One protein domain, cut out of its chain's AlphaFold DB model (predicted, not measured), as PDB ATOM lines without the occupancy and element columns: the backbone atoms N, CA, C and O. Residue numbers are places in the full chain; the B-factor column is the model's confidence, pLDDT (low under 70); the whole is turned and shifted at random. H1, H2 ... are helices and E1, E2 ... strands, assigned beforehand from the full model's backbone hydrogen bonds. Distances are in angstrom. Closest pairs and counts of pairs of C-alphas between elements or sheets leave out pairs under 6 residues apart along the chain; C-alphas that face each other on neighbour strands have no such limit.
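This is residues 4 to 135 of the 139 residues of a protein of Thermoleophilaceae bacterium (UniProt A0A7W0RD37). Two small three-stranded sheets meet along their edge strands E2 and E4 like the two arms of a V, with H1 packed on the outer face of one arm and the long helix H3 on the outer face of the other. H2 packs on the first turn of H3, far from the strands, and a long link leads from H3 to E5. The 132 printed residues have three named helices and six named strands, in the order E1 H1 E2 E3 E4 H2 H3 E5 E6, of mixed class. The sheets run E1 E3 E2 and E4 E6 E5, both antiparallel. The whole is compact, with a radius of gyration of the C-alphas of 14.9 A and spans of 43 by 40 by 25 A.

E1, residues 9 to 15, begins at C-alpha 9 (-49.725, -55.993, 38.119) and is 20.3 A long. H1, residues 22 to 34, spans 17.6 A. E2, residues 39 to 45, spans 21.0 A; E3, residues 48 to 54, 20.5 A; E4, residues 58 to 64, 20.8 A. H2, residues 71 to 79, spans 11.8 A. H3, residues 86 to 103, begins at C-alpha 86 (-31.722, -32.579, 40.816) and spans 25.9 A. E5, residues 118 to 123, spans 16.7 A. E6, residues 130 to 135, spans 17.0 A and ends at C-alpha 135 (-48.592, -45.551, 38.240).

N 12 and O 51 of E1 and E3 are 3.0 A apart, and N 43 and O 50 of the hairpin E2 and E3 2.8 A. H1 is on this sheet, making two layers, a sheet with a helix on one face, at a height over the sheet of 8.1 A; on the local plane it runs slantwise at 32 degrees to E3, but only just. E1, H1 and E2 form a split strand-helix-strand unit, two strands running the same way with E3 between them, its crossover right-handed; E4, H2, H3 and E5 form another, right-handed too, with E6 between. The closest C-alphas of E2 and E4, Ser 43 and Asp 61, are 5.1 A apart. N 61 and O 133 of E4 and E6 are 2.9 A apart, and N 122 and O 134 of the hairpin E5 and E6 2.9 A. H3 is on the sheet E4 E6 E5, again two layers, at a height of 6.7 A, over E4 and E6. With residues 86 to 89 alone H3 touches H2, Trp 71 and Glu 86 having the closest C-alphas, 7.0 A, at a steep tilt of 45 degrees, the same way. H1 is apart from H2 and H3. In H2 and H3 every O i to N i+4 pair is within hydrogen-bond range; in H1, 8 of 9.

The C-alphas farthest apart, of Gly 19 and Ser 116, are 43.7 A apart. The printed part has no cut. The link from H3 to E5, residues 104 to 117, is long. Confidence is under 70 at residues 4 to 7 and 105 to 117.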
ATOM      1  N   ARG A   4     -43.103 -55.563  42.744       53.12
ATOM      2  CA  ARG A   4     -43.560 -56.861  42.213       53.12
ATOM      3  C   ARG A   4     -44.652 -57.519  43.064       53.12
ATOM      4  O   ARG A   4     -45.167 -58.562  42.681       53.12
ATOM      5  N   ALA A   5     -44.988 -56.946  44.221       54.12
ATOM      6  CA  ALA A   5     -46.016 -57.457  45.128       54.12
ATOM      7  C   ALA A   5     -47.368 -56.727  45.004       54.12
ATOM      8  O   ALA A   5     -48.270 -56.993  45.802       54.12
ATOM      9  N   LEU A   6     -47.528 -55.804  44.046       64.31
ATOM     10  CA  LEU A   6     -48.816 -55.157  43.791       64.31
ATOM     11  C   LEU A   6     -49.786 -56.173  43.155       64.31
ATOM     12  O   LEU A   6     -49.499 -56.685  42.072       64.31
ATOM     13  N   PRO A   7     -50.930 -56.490  43.793       69.94
ATOM     14  CA  PRO A   7     -51.882 -57.445  43.237       69.94
ATOM     15  C   PRO A   7     -52.393 -56.975  41.871       69.94
ATOM     16  O   PRO A   7     -52.806 -55.823  41.738       69.94
ATOM     17  N   GLY A   8     -52.396 -57.868  40.879       83.12
ATOM     18  CA  GLY A   8     -52.935 -57.582  39.542       83.12
ATOM     19  C   GLY A   8     -52.018 -56.758  38.633       83.12
ATOM     20  O   GLY A   8     -52.490 -56.233  37.628       83.12
ATOM     21  N   VAL A   9     -50.729 -56.635  38.975       90.12
ATOM     22  CA  VAL A   9     -49.725 -55.993  38.119       90.12
ATOM     23  C   VAL A   9     -48.519 -56.903  37.955       90.12
ATOM     24  O   VAL A   9     -47.916 -57.338  38.936       90.12
ATOM     25  N   ALA A  10     -48.135 -57.148  36.708       93.44
ATOM     26  CA  ALA A  10     -46.880 -57.795  36.368       93.44
ATOM     27  C   ALA A  10     -45.847 -56.730  35.975       93.44
ATOM     28  O   ALA A  10     -46.153 -55.802  35.226       93.44
ATOM     29  N   ILE A  11     -44.622 -56.838  36.496       94.25
ATOM     30  CA  ILE A  11     -43.536 -55.881  36.234       94.25
ATOM     31  C   ILE A  11     -42.231 -56.646  36.058       94.25
ATOM     32  O   ILE A  11     -41.909 -57.530  36.857       94.25
ATOM     33  N   THR A  12     -41.434 -56.269  35.061       94.50
ATOM     34  CA  THR A  12     -40.034 -56.694  34.977       94.50
ATOM     35  C   THR A  12     -39.124 -55.510  34.666       94.50
ATOM     36  O   THR A  12     -39.458 -54.638  33.867       94.50
ATOM     37  N   ILE A  13     -37.976 -55.478  35.344       95.25
ATOM     38  CA  ILE A  13     -36.921 -54.477  35.178       95.25
ATOM     39  C   ILE A  13     -35.637 -55.238  34.868       95.25
ATOM     40  O   ILE A  13     -35.281 -56.173  35.589       95.25
ATOM     41  N   ARG A  14     -34.966 -54.880  33.775       93.31
ATOM     42  CA  ARG A  14     -33.824 -55.624  33.234       93.31
ATOM     43  C   ARG A  14     -32.735 -54.678  32.769       93.31
ATOM     44  O   ARG A  14     -33.017 -53.641  32.178       93.31
ATOM     45  N   ALA A  15     -31.490 -55.084  32.992       94.19
ATOM     46  CA  ALA A  15     -30.367 -54.468  32.309       94.19
ATOM     47  C   ALA A  15     -30.407 -54.851  30.821       94.19
ATOM     48  O   ALA A  15     -30.601 -56.022  30.483       94.19
ATOM     49  N   LEU A  16     -30.221 -53.869  29.949       91.94
ATOM     50  CA  LEU A  16     -30.088 -54.044  28.516       91.94
ATOM     51  C   LEU A  16     -28.714 -54.669  28.218       91.94
ATOM     52  O   LEU A  16     -27.687 -54.110  28.613       91.94
ATOM     53  N   PRO A  17     -28.654 -55.814  27.521       90.12
ATOM     54  CA  PRO A  17     -27.381 -56.396  27.121       90.12
ATOM     55  C   PRO A  17     -26.623 -55.490  26.133       90.12
ATOM     56  O   PRO A  17     -27.252 -54.834  25.299       90.12
ATOM     57  N   PRO A  18     -25.277 -55.495  26.140       88.12
ATOM     58  CA  PRO A  18     -24.494 -54.756  25.155       88.12
ATOM     59  C   PRO A  18     -24.883 -55.119  23.716       88.12
ATOM     60  O   PRO A  18     -24.894 -56.291  23.343       88.12
ATOM     61  N   GLY A  19     -25.186 -54.103  22.906       87.75
ATOM     62  CA  GLY A  19     -25.577 -54.275  21.504       87.75
ATOM     63  C   GLY A  19     -27.011 -54.768  21.282       87.75
ATOM     64  O   GLY A  19     -27.398 -54.948  20.129       87.75
ATOM     65  N   ALA A  20     -27.803 -54.971  22.342       89.69
ATOM     66  CA  ALA A  20     -29.227 -55.246  22.201       89.69
ATOM     67  C   ALA A  20     -29.979 -53.986  21.750       89.69
ATOM     68  O   ALA A  20     -29.700 -52.873  22.200       89.69
ATOM     69  N   GLU A  21     -30.957 -54.170  20.867       92.06
ATOM     70  CA  GLU A  21     -31.868 -53.101  20.469       92.06
ATOM     71  C   GLU A  21     -32.947 -52.933  21.549       92.06
ATOM     72  O   GLU A  21     -33.551 -53.914  21.996       92.06
ATOM     73  N   GLN A  22     -33.143 -51.693  22.004       87.38
ATOM     74  CA  GLN A  22     -34.001 -51.368  23.148       87.38
ATOM     75  C   GLN A  22     -35.446 -51.817  22.922       87.38
ATOM     76  O   GLN A  22     -36.034 -52.445  23.803       87.38
ATOM     77  N   SER A  23     -36.004 -51.550  21.744       88.00
ATOM     78  CA  SER A  23     -37.407 -51.839  21.437       88.00
ATOM     79  C   SER A  23     -37.671 -53.345  21.424       88.00
ATOM     80  O   SER A  23     -38.584 -53.819  22.096       88.00
ATOM     81  N   ALA A  24     -36.844 -54.125  20.727       90.38
ATOM     82  CA  ALA A  24     -36.961 -55.577  20.643       90.38
ATOM     83  C   ALA A  24     -36.830 -56.238  22.019       90.38
ATOM     84  O   ALA A  24     -37.608 -57.131  22.355       90.38
ATOM     85  N   PHE A  25     -35.878 -55.780  22.837       91.75
ATOM     86  CA  PHE A  25     -35.686 -56.318  24.179       91.75
ATOM     87  C   PHE A  25     -36.854 -55.970  25.110       91.75
ATOM     88  O   PHE A  25     -37.303 -56.818  25.881       91.75
ATOM     89  N   ALA A  26     -37.386 -54.750  25.013       91.31
ATOM     90  CA  ALA A  26     -38.557 -54.338  25.773       91.31
ATOM     91  C   ALA A  26     -39.819 -55.112  25.370       91.31
ATOM     92  O   ALA A  26     -40.563 -55.549  26.244       91.31
ATOM     93  N   HIS A  27     -40.042 -55.337  24.074       91.19
ATOM     94  CA  HIS A  27     -41.166 -56.144  23.599       91.19
ATOM     95  C   HIS A  27     -41.068 -57.596  24.064       91.19
ATOM     96  O   HIS A  27     -42.044 -58.116  24.592       91.19
ATOM     97  N   ALA A  28     -39.887 -58.216  23.974       92.56
ATOM     98  CA  ALA A  28     -39.681 -59.567  24.493       92.56
ATOM     99  C   ALA A  28     -39.956 -59.644  26.006       92.56
ATOM    100  O   ALA A  28     -40.669 -60.532  26.464       92.56
ATOM    101  N   ALA A  29     -39.451 -58.678  26.781       92.31
ATOM    102  CA  ALA A  29     -39.714 -58.605  28.216       92.31
ATOM    103  C   ALA A  29     -41.204 -58.394  28.528       92.31
ATOM    104  O   ALA A  29     -41.696 -58.927  29.521       92.31
ATOM    105  N   LEU A  30     -41.918 -57.624  27.700       92.00
ATOM    106  CA  LEU A  30     -43.353 -57.415  27.843       92.00
ATOM    107  C   LEU A  30     -44.129 -58.699  27.539       92.00
ATOM    108  O   LEU A  30     -45.007 -59.051  28.319       92.00
ATOM    109  N   ASP A  31     -43.793 -59.415  26.469       92.94
ATOM    110  CA  ASP A  31     -44.456 -60.670  26.093       92.94
ATOM    111  C   ASP A  31     -44.359 -61.730  27.203       92.94
ATOM    112  O   ASP A  31     -45.301 -62.493  27.416       92.94
ATOM    113  N   GLU A  32     -43.264 -61.737  27.971       91.94
ATOM    114  CA  GLU A  32     -43.093 -62.624  29.130       91.94
ATOM    115  C   GLU A  32     -44.073 -62.327  30.279       91.94
ATOM    116  O   GLU A  32     -44.439 -63.243  31.017       91.94
ATOM    117  N   ILE A  33     -44.475 -61.065  30.461       90.06
ATOM    118  CA  ILE A  33     -45.266 -60.627  31.625       90.06
ATOM    119  C   ILE A  33     -46.704 -60.226  31.290       90.06
ATOM    120  O   ILE A  33     -47.526 -60.107  32.196       90.06
ATOM    121  N   ARG A  34     -47.010 -59.968  30.015       85.69
ATOM    122  CA  ARG A  34     -48.272 -59.351  29.599       85.69
ATOM    123  C   ARG A  34     -49.473 -60.243  29.877       85.69
ATOM    124  O   ARG A  34     -50.498 -59.715  30.285       85.69
ATOM    125  N   ALA A  35     -49.347 -61.555  29.676       82.44
ATOM    126  CA  ALA A  35     -50.461 -62.498  29.803       82.44
ATOM    127  C   ALA A  35     -51.767 -61.924  29.190       82.44
ATOM    128  O   ALA A  35     -51.727 -61.353  28.099       82.44
ATOM    129  N   ASP A  36     -52.894 -62.034  29.901       83.06
ATOM    130  CA  ASP A  36     -54.207 -61.519  29.487       83.06
ATOM    131  C   ASP A  36     -54.470 -60.062  29.930       83.06
ATOM    132  O   ASP A  36     -55.600 -59.579  29.840       83.06
ATOM    133  N   HIS A  37     -53.448 -59.337  30.403       88.12
ATOM    134  CA  HIS A  37     -53.607 -57.960  30.867       88.12
ATOM    135  C   HIS A  37     -53.952 -56.994  29.723       88.12
ATOM    136  O   HIS A  37     -53.338 -57.000  28.647       88.12
ATOM    137  N   ALA A  38     -54.920 -56.113  29.980       88.06
ATOM    138  CA  ALA A  38     -55.443 -55.173  28.988       88.06
ATOM    139  C   ALA A  38     -54.508 -53.982  28.713       88.06
ATOM    140  O   ALA A  38     -54.489 -53.465  27.594       88.06
ATOM    141  N   PHE A  39     -53.726 -53.553  29.708       93.31
ATOM    142  CA  PHE A  39     -52.884 -52.362  29.634       93.31
ATOM    143  C   PHE A  39     -51.414 -52.712  29.803       93.31
ATOM    144  O   PHE A  39     -51.049 -53.575  30.602       93.31
ATOM    145  N   THR A  40     -50.560 -52.011  29.062       94.69
ATOM    146  CA  THR A  40     -49.114 -52.229  29.070       94.69
ATOM    147  C   THR A  40     -48.369 -50.911  28.998       94.69
ATOM    148  O   THR A  40     -48.790 -50.007  28.278       94.69
ATOM    149  N   SER A  41     -47.220 -50.832  29.658       95.94
ATOM    150  CA  SER A  41     -46.333 -49.675  29.593       95.94
ATOM    151  C   SER A  41     -44.876 -50.111  29.521       95.94
ATOM    152  O   SER A  41     -44.488 -51.106  30.132       95.94
ATOM    153  N   ILE A  42     -44.075 -49.362  28.766       95.69
ATOM    154  CA  ILE A  42     -42.649 -49.602  28.553       95.69
ATOM    155  C   ILE A  42     -41.897 -48.300  28.843       95.69
ATOM    156  O   ILE A  42     -42.313 -47.216  28.425       95.69
ATOM    157  N   SER A  43     -40.761 -48.408  29.520       96.44
ATOM    158  CA  SER A  43     -39.773 -47.341  29.627       96.44
ATOM    159  C   SER A  43     -38.362 -47.894  29.527       96.44
ATOM    160  O   SER A  43     -38.089 -49.035  29.904       96.44
ATOM    161  N   HIS A  44     -37.459 -47.073  29.005       94.88
ATOM    162  CA  HIS A  44     -36.044 -47.372  28.988       94.88
ATOM    163  C   HIS A  44     -35.220 -46.099  29.124       94.88
ATOM    164  O   HIS A  44     -35.521 -45.072  28.521       94.88
ATOM    165  N   SER A  45     -34.131 -46.181  29.877       94.44
ATOM    166  CA  SER A  45     -33.170 -45.091  30.009       94.44
ATOM    167  C   SER A  45     -31.803 -45.689  30.292       94.44
ATOM    168  O   SER A  45     -31.686 -46.658  31.038       94.44
ATOM    169  N   GLY A  46     -30.761 -45.162  29.643       92.44
ATOM    170  CA  GLY A  46     -29.441 -45.799  29.658       92.44
ATOM    171  C   GLY A  46     -29.518 -47.275  29.252       92.44
ATOM    172  O   GLY A  46     -30.065 -47.596  28.196       92.44
ATOM    173  N   ASP A  47     -29.003 -48.138  30.125       93.75
ATOM    174  CA  ASP A  47     -28.977 -49.590  29.937       93.75
ATOM    175  C   ASP A  47     -30.054 -50.287  30.782       93.75
ATOM    176  O   ASP A  47     -29.888 -51.443  31.154       93.75
ATOM    177  N   LEU A  48     -31.139 -49.600  31.147       95.38
ATOM    178  CA  LEU A  48     -32.239 -50.179  31.916       95.38
ATOM    179  C   LEU A  48     -33.530 -50.162  31.100       95.38
ATOM    180  O   LEU A  48     -33.880 -49.149  30.497       95.38
ATOM    181  N   ILE A  49     -34.239 -51.285  31.119       96.25
ATOM    182  CA  ILE A  49     -35.553 -51.489  30.510       96.25
ATOM    183  C   ILE A  49     -36.518 -51.845  31.635       96.25
ATOM    184  O   ILE A  49     -36.227 -52.728  32.443       96.25
ATOM    185  N   ALA A  50     -37.667 -51.186  31.677       96.62
ATOM    186  CA  ALA A  50     -38.745 -51.477  32.603       96.62
ATOM    187  C   ALA A  50     -40.052 -51.629  31.826       96.62
ATOM    188  O   ALA A  50     -40.400 -50.776  31.010       96.62
ATOM    189  N   VAL A  51     -40.778 -52.712  32.078       96.31
ATOM    190  CA  VAL A  51     -42.083 -52.961  31.461       96.31
ATOM    191  C   VAL A  51     -43.093 -53.380  32.520       96.31
ATOM    192  O   VAL A  51     -42.748 -54.069  33.484       96.31
ATOM    193  N   ALA A  52     -44.335 -52.946  32.337       95.94
ATOM    194  CA  ALA A  52     -45.455 -53.253  33.212       95.94
ATOM    195  C   ALA A  52     -46.676 -53.684  32.399       95.94
ATOM    196  O   ALA A  52     -46.909 -53.169  31.302       95.94
ATOM    197  N   ALA A  53     -47.468 -54.587  32.966       95.00
ATOM    198  CA  ALA A  53     -48.762 -55.005  32.449       95.00
ATOM    199  C   ALA A  53     -49.784 -55.114  33.593       95.00
ATOM    200  O   ALA A  53     -49.430 -55.552  34.690       95.00
ATOM    201  N   ALA A  54     -51.022 -54.678  33.357       93.62
ATOM    202  CA  ALA A  54     -52.096 -54.689  34.354       93.62
ATOM    203  C   ALA A  54     -53.500 -54.709  33.717       93.62
ATOM    204  O   ALA A  54     -53.677 -54.403  32.536       93.62
ATOM    205  N   ASP A  55     -54.516 -54.998  34.533       91.12
ATOM    206  CA  ASP A  55     -55.935 -54.956  34.127       91.12
ATOM    207  C   ASP A  55     -56.564 -53.557  34.226       91.12
ATOM    208  O   ASP A  55     -57.722 -53.354  33.867       91.12
ATOM    209  N   VAL A  56     -55.791 -52.583  34.701       91.06
ATOM    210  CA  VAL A  56     -56.156 -51.165  34.794       91.06
ATOM    211  C   VAL A  56     -55.106 -50.316  34.073       91.06
ATOM    212  O   VAL A  56     -53.982 -50.800  33.901       91.06
ATOM    213  N   PRO A  57     -55.417 -49.069  33.664       93.12
ATOM    214  CA  PRO A  57     -54.431 -48.207  33.027       93.12
ATOM    215  C   PRO A  57     -53.156 -48.104  33.869       93.12
ATOM    216  O   PRO A  57     -53.193 -47.796  35.065       93.12
ATOM    217  N   VAL A  58     -52.025 -48.427  33.238       94.25
ATOM    218  CA  VAL A  58     -50.721 -48.559  33.889       94.25
ATOM    219  C   VAL A  58     -49.677 -47.763  33.132       94.25
ATOM    220  O   VAL A  58     -49.622 -47.792  31.903       94.25
ATOM    221  N   GLY A  59     -48.831 -47.067  33.876       95.75
ATOM    222  CA  GLY A  59     -47.690 -46.336  33.355       95.75
ATOM    223  C   GLY A  59     -46.440 -46.673  34.144       95.75
ATOM    224  O   GLY A  59     -46.475 -46.714  35.373       95.75
ATOM    225  N   ILE A  60     -45.336 -46.924  33.448       97.38
ATOM    226  CA  ILE A  60     -44.031 -47.149  34.065       97.38
ATOM    227  C   ILE A  60     -43.010 -46.191  33.469       97.38
ATOM    228  O   ILE A  60     -42.991 -45.959  32.256       97.38
ATOM    229  N   ASP A  61     -42.150 -45.645  34.317       98.00
ATOM    230  CA  ASP A  61     -41.009 -44.871  33.863       98.00
ATOM    231  C   ASP A  61     -39.738 -45.142  34.664       98.00
ATOM    232  O   ASP A  61     -39.805 -45.385  35.871       98.00
ATOM    233  N   VAL A  62     -38.590 -45.132  33.980       97.50
ATOM    234  CA  VAL A  62     -37.253 -45.246  34.569       97.50
ATOM    235  C   VAL A  62     -36.298 -44.269  33.905       97.50
ATOM    236  O   VAL A  62     -36.252 -44.173  32.683       97.50
ATOM    237  N   GLU A  63     -35.475 -43.601  34.708       97.19
ATOM    238  CA  GLU A  63     -34.552 -42.574  34.239       97.19
ATOM    239  C   GLU A  63     -33.174 -42.703  34.875       97.19
ATOM    240  O   GLU A  63     -33.031 -42.737  36.098       97.19
ATOM    241  N   ALA A  64     -32.147 -42.762  34.028       95.38
ATOM    242  CA  ALA A  64     -30.755 -42.743  34.444       95.38
ATOM    243  C   ALA A  64     -30.361 -41.331  34.895       95.38
ATOM    244  O   ALA A  64     -30.460 -40.371  34.121       95.38
ATOM    245  N   THR A  65     -29.834 -41.210  36.109       92.56
ATOM    246  CA  THR A  65     -29.260 -39.960  36.598       92.56
ATOM    247  C   THR A  65     -27.894 -39.754  35.947       92.56
ATOM    248  O   THR A  65     -26.964 -40.547  36.109       92.56
ATOM    249  N   LYS A  66     -27.770 -38.711  35.117       86.81
ATOM    250  CA  LYS A  66     -26.544 -38.440  34.350       86.81
ATOM    251  C   LYS A  66     -26.065 -37.003  34.538       86.81
ATOM    252  O   LYS A  66     -26.867 -36.078  34.373       86.81
ATOM    253  N   PRO A  67     -24.754 -36.792  34.769       82.75
ATOM    254  CA  PRO A  67     -24.169 -35.459  34.741       82.75
ATOM    255  C   PRO A  67     -24.445 -34.759  33.405       82.75
ATOM    256  O   PRO A  67     -24.299 -35.355  32.338       82.75
ATOM    257  N   GLY A  68     -24.816 -33.479  33.458       82.25
ATOM    258  CA  GLY A  68     -24.986 -32.641  32.267       82.25
ATOM    259  C   GLY A  68     -26.373 -32.674  31.616       82.25
ATOM    260  O   GLY A  68     -26.577 -31.956  30.635       82.25
ATOM    261  N   ARG A  69     -27.352 -33.424  32.150       87.62
ATOM    262  CA  ARG A  69     -28.759 -33.272  31.731       87.62
ATOM    263  C   ARG A  69     -29.219 -31.838  32.043       87.62
ATOM    264  O   ARG A  69     -29.013 -31.376  33.167       87.62
ATOM    265  N   PRO A  70     -29.875 -31.120  31.111       91.88
ATOM    266  CA  PRO A  70     -30.383 -29.766  31.351       91.88
ATOM    267  C   PRO A  70     -31.675 -29.788  32.188       91.88
ATOM    268  O   PRO A  70     -32.688 -29.197  31.813       91.88
ATOM    269  N   TRP A  71     -31.653 -30.485  33.327       92.62
ATOM    270  CA  TRP A  71     -32.828 -30.820  34.130       92.62
ATOM    271  C   TRP A  71     -33.605 -29.585  34.598       92.62
ATOM    272  O   TRP A  71     -34.827 -29.577  34.523       92.62
ATOM    273  N   LYS A  72     -32.919 -28.491  34.959       92.38
ATOM    274  CA  LYS A  72     -33.571 -27.217  35.320       92.38
ATOM    275  C   LYS A  72     -34.427 -26.668  34.182       92.38
ATOM    276  O   LYS A  72     -35.528 -26.193  34.415       92.38
ATOM    277  N   GLY A  73     -33.918 -26.735  32.951       92.25
ATOM    278  CA  GLY A  73     -34.638 -26.259  31.772       92.25
ATOM    279  C   GLY A  73     -35.849 -27.127  31.438       92.25
ATOM    280  O   GLY A  73     -36.856 -26.597  30.982       92.25
ATOM    281  N   ILE A  74     -35.760 -28.437  31.692       91.44
ATOM    282  CA  ILE A  74     -36.897 -29.360  31.572       91.44
ATOM    283  C   ILE A  74     -37.933 -29.023  32.648       91.44
ATOM    284  O   ILE A  74     -39.068 -28.716  32.309       91.44
ATOM    285  N   ALA A  75     -37.518 -28.956  33.917       90.81
ATOM    286  CA  ALA A  75     -38.394 -28.639  35.043       90.81
ATOM    287  C   ALA A  75     -39.167 -27.329  34.836       90.81
ATOM    288  O   ALA A  75     -40.377 -27.304  35.024       90.81
ATOM    289  N   ILE A  76     -38.490 -26.270  34.377       90.56
ATOM    290  CA  ILE A  76     -39.126 -24.971  34.119       90.56
ATOM    291  C   ILE A  76     -40.175 -25.061  33.007       90.56
ATOM    292  O   ILE A  76     -41.242 -24.462  33.108       90.56
ATOM    293  N   ARG A  77     -39.899 -25.819  31.941       88.81
ATOM    294  CA  ARG A  77     -40.856 -26.007  30.839       88.81
ATOM    295  C   ARG A  77     -42.055 -26.862  31.240       88.81
ATOM    296  O   ARG A  77     -43.118 -26.675  30.662       88.81
ATOM    297  N   THR A  78     -41.870 -27.789  32.174       87.00
ATOM    298  CA  THR A  78     -42.903 -28.741  32.594       87.00
ATOM    299  C   THR A  78     -43.768 -28.207  33.737       87.00
ATOM    300  O   THR A  78     -44.979 -28.384  33.700       87.00
ATOM    301  N   TRP A  79     -43.175 -27.544  34.735       87.81
ATOM    302  CA  TRP A  79     -43.865 -27.136  35.969       87.81
ATOM    303  C   TRP A  79     -43.766 -25.636  36.293       87.81
ATOM    304  O   TRP A  79     -44.344 -25.195  37.283       87.81
ATOM    305  N   GLY A  80     -43.078 -24.835  35.474       86.19
ATOM    306  CA  GLY A  80     -42.914 -23.397  35.701       86.19
ATOM    307  C   GLY A  80     -41.765 -23.039  36.650       86.19
ATOM    308  O   GLY A  80     -40.773 -23.758  36.765       86.19
ATOM    309  N   ASP A  81     -41.855 -21.872  37.290       77.88
ATOM    310  CA  ASP A  81     -40.738 -21.303  38.050       77.88
ATOM    311  C   ASP A  81     -40.529 -21.981  39.423       77.88
ATOM    312  O   ASP A  81     -41.484 -22.386  40.077       77.88
ATOM    313  N   ALA A  82     -39.262 -22.031  39.871       78.62
ATOM    314  CA  ALA A  82     -38.717 -22.771  41.029       78.62
ATOM    315  C   ALA A  82     -38.438 -24.271  40.771       78.62
ATOM    316  O   ALA A  82     -39.160 -25.140  41.261       78.62
ATOM    317  N   PRO A  83     -37.357 -24.603  40.031       77.06
ATOM    318  CA  PRO A  83     -36.994 -25.994  39.796       77.06
ATOM    319  C   PRO A  83     -36.626 -26.692  41.121       77.06
ATOM    320  O   PRO A  83     -35.995 -26.063  41.979       77.06
ATOM    321  N   PRO A  84     -36.975 -27.981  41.276       86.94
ATOM    322  CA  PRO A  84     -36.642 -28.771  42.463       86.94
ATOM    323  C   PRO A  84     -35.120 -28.991  42.579       86.94
ATOM    324  O   PRO A  84     -34.339 -28.485  41.769       86.94
ATOM    325  N   THR A  85     -34.647 -29.748  43.569       91.94
ATOM    326  CA  THR A  85     -33.279 -30.296  43.499       91.94
ATOM    327  C   THR A  85     -33.150 -31.276  42.324       91.94
ATOM    328  O   THR A  85     -34.145 -31.733  41.767       91.94
ATOM    329  N   GLU A  86     -31.924 -31.613  41.910       91.31
ATOM    330  CA  GLU A  86     -31.722 -32.579  40.816       91.31
ATOM    331  C   GLU A  86     -32.273 -33.970  41.160       91.31
ATOM    332  O   GLU A  86     -32.853 -34.631  40.307       91.31
ATOM    333  N   GLU A  87     -32.137 -34.398  42.415       89.00
ATOM    334  CA  GLU A  87     -32.669 -35.679  42.889       89.00
ATOM    335  C   GLU A  87     -34.203 -35.705  42.798       89.00
ATOM    336  O   GLU A  87     -34.784 -36.596  42.177       89.00
ATOM    337  N   GLU A  88     -34.850 -34.674  43.346       91.88
ATOM    338  CA  GLU A  88     -36.303 -34.490  43.289       91.88
ATOM    339  C   GLU A  88     -36.799 -34.318  41.847       91.88
ATOM    340  O   GLU A  88     -37.896 -34.763  41.520       91.88
ATOM    341  N   PHE A  89     -36.001 -33.712  40.958       94.00
ATOM    342  CA  PHE A  89     -36.334 -33.616  39.539       94.00
ATOM    343  C   PHE A  89     -36.560 -35.000  38.940       94.00
ATOM    344  O   PHE A  89     -37.579 -35.195  38.288       94.00
ATOM    345  N   TYR A  90     -35.647 -35.952  39.145       95.25
ATOM    346  CA  TYR A  90     -35.803 -37.282  38.555       95.25
ATOM    347  C   TYR A  90     -36.998 -38.033  39.151       95.25
ATOM    348  O   TYR A  90     -37.681 -38.733  38.414       95.25
ATOM    349  N   GLU A  91     -37.299 -37.845  40.438       94.12
ATOM    350  CA  GLU A  91     -38.488 -38.433  41.073       94.12
ATOM    351  C   GLU A  91     -39.792 -37.860  40.499       94.12
ATOM    352  O   GLU A  91     -40.700 -38.607  40.125       94.12
ATOM    353  N   LEU A  92     -39.872 -36.534  40.372       93.94
ATOM    354  CA  LEU A  92     -41.022 -35.849  39.781       93.94
ATOM    355  C   LEU A  92     -41.154 -36.147  38.286       93.94
ATOM    356  O   LEU A  92     -42.266 -36.269  37.777       93.94
ATOM    357  N   TRP A  93     -40.031 -36.283  37.585       95.12
ATOM    358  CA  TRP A  93     -39.998 -36.561  36.158       95.12
ATOM    359  C   TRP A  93     -40.480 -37.978  35.851       95.12
ATOM    360  O   TRP A  93     -41.383 -38.130  35.029       95.12
ATOM    361  N   THR A  94     -39.993 -38.999  36.571       96.75
ATOM    362  CA  THR A  94     -40.487 -40.372  36.379       96.75
ATOM    363  C   THR A  94     -41.960 -40.502  36.753       96.75
ATOM    364  O   THR A  94     -42.703 -41.230  36.098       96.75
ATOM    365  N   LEU A  95     -42.428 -39.766  37.769       95.06
ATOM    366  CA  LEU A  95     -43.856 -39.689  38.077       95.06
ATOM    367  C   LEU A  95     -44.650 -39.054  36.928       95.06
ATOM    368  O   LEU A  95     -45.679 -39.593  36.523       95.06
ATOM    369  N   HIS A  96     -44.182 -37.923  36.404       92.38
ATOM    370  CA  HIS A  96     -44.844 -37.202  35.323       92.38
ATOM    371  C   HIS A  96     -44.955 -38.056  34.054       92.38
ATOM    372  O   HIS A  96     -46.051 -38.195  33.510       92.38
ATOM    373  N   GLU A  97     -43.872 -38.704  33.624       94.88
ATOM    374  CA  GLU A  97     -43.906 -39.589  32.456       94.88
ATOM    375  C   GLU A  97     -44.746 -40.850  32.690       94.88
ATOM    376  O   GLU A  97     -45.502 -41.255  31.803       94.88
ATOM    377  N   ALA A  98     -44.678 -41.461  33.878       95.31
ATOM    378  CA  ALA A  98     -45.519 -42.611  34.202       95.31
ATOM    379  C   ALA A  98     -47.013 -42.238  34.197       95.31
ATOM    380  O   ALA A  98     -47.827 -43.006  33.690       95.31
ATOM    381  N   LEU A  99     -47.391 -41.050  34.682       92.56
ATOM    382  CA  LEU A  99     -48.773 -40.558  34.609       92.56
ATOM    383  C   LEU A  99     -49.252 -40.402  33.162       92.56
ATOM    384  O   LEU A  99     -50.333 -40.883  32.825       92.56
ATOM    385  N   ILE A 100     -48.438 -39.777  32.309       90.81
ATOM    386  CA  ILE A 100     -48.731 -39.609  30.877       90.81
ATOM    387  C   ILE A 100     -48.970 -40.975  30.220       90.81
ATOM    388  O   ILE A 100     -49.978 -41.180  29.540       90.81
ATOM    389  N   LYS A 101     -48.074 -41.936  30.475       92.94
ATOM    390  CA  LYS A 101     -48.155 -43.292  29.914       92.94
ATOM    391  C   LYS A 101     -49.380 -44.058  30.404       92.94
ATOM    392  O   LYS A 101     -50.012 -44.728  29.595       92.94
ATOM    393  N   ALA A 102     -49.735 -43.939  31.687       91.81
ATOM    394  CA  ALA A 102     -50.918 -44.596  32.243       91.81
ATOM    395  C   ALA A 102     -52.206 -44.132  31.555       91.81
ATOM    396  O   ALA A 102     -53.072 -44.951  31.265       91.81
ATOM    397  N   ARG A 103     -52.309 -42.840  31.234       85.12
ATOM    398  CA  ARG A 103     -53.503 -42.258  30.604       85.12
ATOM    399  C   ARG A 103     -53.582 -42.466  29.092       85.12
ATOM    400  O   ARG A 103     -54.629 -42.222  28.500       85.12
ATOM    401  N   GLY A 104     -52.487 -42.883  28.451       75.94
ATOM    402  CA  GLY A 104     -52.385 -42.903  26.987       75.94
ATOM    403  C   GLY A 104     -52.435 -41.500  26.366       75.94
ATOM    404  O   GLY A 104     -52.789 -41.349  25.197       75.94
ATOM    405  N   GLU A 105     -52.112 -40.472  27.150       65.88
ATOM    406  CA  GLU A 105     -52.081 -39.080  26.711       65.88
ATOM    407  C   GLU A 105     -50.709 -38.741  26.107       65.88
ATOM    408  O   GLU A 105     -49.688 -39.330  26.456       65.88
ATOM    409  N   GLY A 106     -50.660 -37.783  25.178       56.94
ATOM    410  CA  GLY A 106     -49.392 -37.180  24.759       56.94
ATOM    411  C   GLY A 106     -48.887 -36.168  25.797       56.94
ATOM    412  O   GLY A 106     -49.667 -35.672  26.612       56.94
ATOM    413  N   LEU A 107     -47.604 -35.786  25.712       53.94
ATOM    414  CA  LEU A 107     -46.950 -34.774  26.572       53.94
ATOM    415  C   LEU A 107     -47.720 -33.440  26.685       53.94
ATOM    416  O   LEU A 107     -47.506 -32.684  27.623       53.94
ATOM    417  N   SER A 108     -48.607 -33.134  25.734       51.38
ATOM    418  CA  SER A 108     -49.363 -31.879  25.660       51.38
ATOM    419  C   SER A 108     -50.717 -31.878  26.382       51.38
ATOM    420  O   SER A 108     -51.459 -30.913  26.225       51.38
ATOM    421  N   THR A 109     -51.088 -32.946  27.097       51.72
ATOM    422  CA  THR A 109     -52.482 -33.148  27.558       51.72
ATOM    423  C   THR A 109     -52.676 -33.262  29.068       51.72
ATOM    424  O   THR A 109     -53.820 -33.330  29.507       51.72
ATOM    425  N   LEU A 110     -51.606 -33.172  29.866       56.53
ATOM    426  CA  LEU A 110     -51.669 -33.342  31.323       56.53
ATOM    427  C   LEU A 110     -52.237 -32.114  32.077       56.53
ATOM    428  O   LEU A 110     -51.746 -31.755  33.140       56.53
ATOM    429  N   ASP A 111     -53.270 -31.473  31.529       53.22
ATOM    430  CA  ASP A 111     -53.940 -30.285  32.085       53.22
ATOM    431  C   ASP A 111     -55.382 -30.572  32.549       53.22
ATOM    432  O   ASP A 111     -56.173 -29.653  32.777       53.22
ATOM    433  N   ARG A 112     -55.764 -31.845  32.732       48.53
ATOM    434  CA  ARG A 112     -57.126 -32.199  33.158       48.53
ATOM    435  C   ARG A 112     -57.165 -33.038  34.435       48.53
ATOM    436  O   ARG A 112     -56.941 -34.238  34.423       48.53
ATOM    437  N   GLU A 113     -57.480 -32.335  35.524       54.84
ATOM    438  CA  GLU A 113     -57.985 -32.797  36.826       54.84
ATOM    439  C   GLU A 113     -57.422 -34.117  37.386       54.84
ATOM    440  O   GLU A 113     -58.052 -35.169  37.341       54.84
ATOM    441  N   LEU A 114     -56.296 -34.017  38.103       54.03
ATOM    442  CA  LEU A 114     -55.833 -35.058  39.035       54.03
ATOM    443  C   LEU A 114     -56.770 -35.253  40.250       54.03
ATOM    444  O   LEU A 114     -56.569 -36.167  41.043       54.03
ATOM    445  N   SER A 115     -57.778 -34.392  40.428       54.69
ATOM    446  CA  SER A 115     -58.670 -34.363  41.595       54.69
ATOM    447  C   SER A 115     -59.757 -35.444  41.597       54.69
ATOM    448  O   SER A 115     -60.395 -35.640  42.630       54.69
ATOM    449  N   SER A 116     -59.978 -36.148  40.480       58.28
ATOM    450  CA  SER A 116     -61.064 -37.131  40.321       58.28
ATOM    451  C   SER A 116     -60.594 -38.564  40.041       58.28
ATOM    452  O   SER A 116     -61.416 -39.435  39.766       58.28
ATOM    453  N   VAL A 117     -59.289 -38.835  40.152       68.50
ATOM    454  CA  VAL A 117     -58.680 -40.117  39.759       68.50
ATOM    455  C   VAL A 117     -58.031 -40.840  40.937       68.50
ATOM    456  O   VAL A 117     -57.257 -40.266  41.705       68.50
ATOM    457  N   ASN A 118     -58.341 -42.126  41.094       84.50
ATOM    458  CA  ASN A 118     -57.795 -42.951  42.167       84.50
ATOM    459  C   ASN A 118     -56.449 -43.548  41.738       84.50
ATOM    460  O   ASN A 118     -56.377 -44.640  41.174       84.50
ATOM    461  N   LEU A 119     -55.369 -42.805  41.977       88.12
ATOM    462  CA  LEU A 119     -54.025 -43.194  41.557       88.12
ATOM    463  C   LEU A 119     -53.296 -43.984  42.647       88.12
ATOM    464  O   LEU A 119     -53.247 -43.586  43.809       88.12
ATOM    465  N   THR A 120     -52.659 -45.087  42.263       91.75
ATOM    466  CA  THR A 120     -51.623 -45.738  43.076       91.75
ATOM    467  C   THR A 120     -50.265 -45.456  42.453       91.75
ATOM    468  O   THR A 120     -49.981 -45.922  41.354       91.75
ATOM    469  N   VAL A 121     -49.435 -44.694  43.164       92.94
ATOM    470  CA  VAL A 121     -48.065 -44.352  42.763       92.94
ATOM    471  C   VAL A 121     -47.094 -45.189  43.586       92.94
ATOM    472  O   VAL A 121     -47.196 -45.228  44.811       92.94
ATOM    473  N   THR A 122     -46.169 -45.883  42.931       94.56
ATOM    474  CA  THR A 122     -45.179 -46.745  43.591       94.56
ATOM    475  C   THR A 122     -43.782 -46.475  43.031       94.56
ATOM    476  O   THR A 122     -43.564 -46.691  41.838       94.56
ATOM    477  N   PRO A 123     -42.817 -46.029  43.857       95.06
ATOM    478  CA  PRO A 123     -41.413 -45.982  43.462       95.06
ATOM    479  C   PRO A 123     -40.899 -47.380  43.112       95.06
ATOM    480  O   PRO A 123     -41.219 -48.350  43.805       95.06
ATOM    481  N   LEU A 124     -40.100 -47.489  42.054       95.00
ATOM    482  CA  LEU A 124     -39.514 -48.759  41.630       95.00
ATOM    483  C   LEU A 124     -38.213 -49.051  42.381       95.00
ATOM    484  O   LEU A 124     -37.412 -48.152  42.633       95.00
ATOM    485  N   ASP A 125     -37.980 -50.327  42.680       93.62
ATOM    486  CA  ASP A 125     -36.676 -50.814  43.127       93.62
ATOM    487  C   ASP A 125     -35.759 -50.946  41.901       93.62
ATOM    488  O   ASP A 125     -35.855 -51.906  41.131       93.62
ATOM    489  N   VAL A 126     -34.949 -49.914  41.660       94.88
ATOM    490  CA  VAL A 126     -34.051 -49.795  40.503       94.88
ATOM    491  C   VAL A 126     -32.589 -49.713  40.952       94.88
ATOM    492  O   VAL A 126     -32.313 -49.303  42.081       94.88
ATOM    493  N   PRO A 127     -31.625 -50.083  40.086       95.00
ATOM    494  CA  PRO A 127     -30.208 -49.981  40.422       95.00
ATOM    495  C   PRO A 127     -29.778 -48.550  40.802       95.00
ATOM    496  O   PRO A 127     -30.377 -47.581  40.329       95.00
ATOM    497  N   PRO A 128     -28.695 -48.384  41.585       93.94
ATOM    498  CA  PRO A 128     -28.117 -47.070  41.852       93.94
ATOM    499  C   PRO A 128     -27.809 -46.298  40.563       93.94
ATOM    500  O   PRO A 128     -27.343 -46.877  39.582       93.94
ATOM    501  N   GLY A 129     -28.045 -44.985  40.579       94.25
ATOM    502  CA  GLY A 129     -27.930 -44.144  39.382       94.25
ATOM    503  C   GLY A 129     -29.185 -44.133  38.507       94.25
ATOM    504  O   GLY A 129     -29.150 -43.595  37.405       94.25
ATOM    505  N   TYR A 130     -30.290 -44.709  38.987       96.19
ATOM    506  CA  TYR A 130     -31.595 -44.643  38.341       96.19
ATOM    507  C   TYR A 130     -32.668 -44.168  39.319       96.19
ATOM    508  O   TYR A 130     -32.574 -44.374  40.530       96.19
ATOM    509  N   LYS A 131     -33.719 -43.572  38.765       97.12
ATOM    510  CA  LYS A 131     -35.015 -43.383  39.417       97.12
ATOM    511  C   LYS A 131     -36.080 -44.092  38.603       97.12
ATOM    512  O   LYS A 131     -35.902 -44.305  37.407       97.12
ATOM    513  N   GLY A 132     -37.175 -44.477  39.244       97.44
ATOM    514  CA  GLY A 132     -38.274 -45.116  38.541       97.44
ATOM    515  C   GLY A 132     -39.583 -45.050  39.303       97.44
ATOM    516  O   GLY A 132     -39.607 -45.005  40.533       97.44
ATOM    517  N   THR A 133     -40.686 -45.025  38.568       97.56
ATOM    518  CA  THR A 133     -42.038 -44.923  39.117       97.56
ATOM    519  C   THR A 133     -43.004 -45.789  38.319       97.56
ATOM    520  O   THR A 133     -42.936 -45.858  37.095       97.56
ATOM    521  N   LEU A 134     -43.919 -46.440  39.031       96.62
ATOM    522  CA  LEU A 134     -45.103 -47.096  38.496       96.62
ATOM    523  C   LEU A 134     -46.346 -46.319  38.929       96.62
ATOM    524  O   LEU A 134     -46.478 -45.943  40.097       96.62
ATOM    525  N   VAL A 135     -47.277 -46.141  38.003       95.12
ATOM    526  CA  VAL A 135     -48.592 -45.551  38.240       95.12
ATOM    527  C   VAL A 135     -49.672 -46.519  37.776       95.12
ATOM    528  O   VAL A 135     -49.593 -47.060  36.676       95.12
TER     529      VAL A 135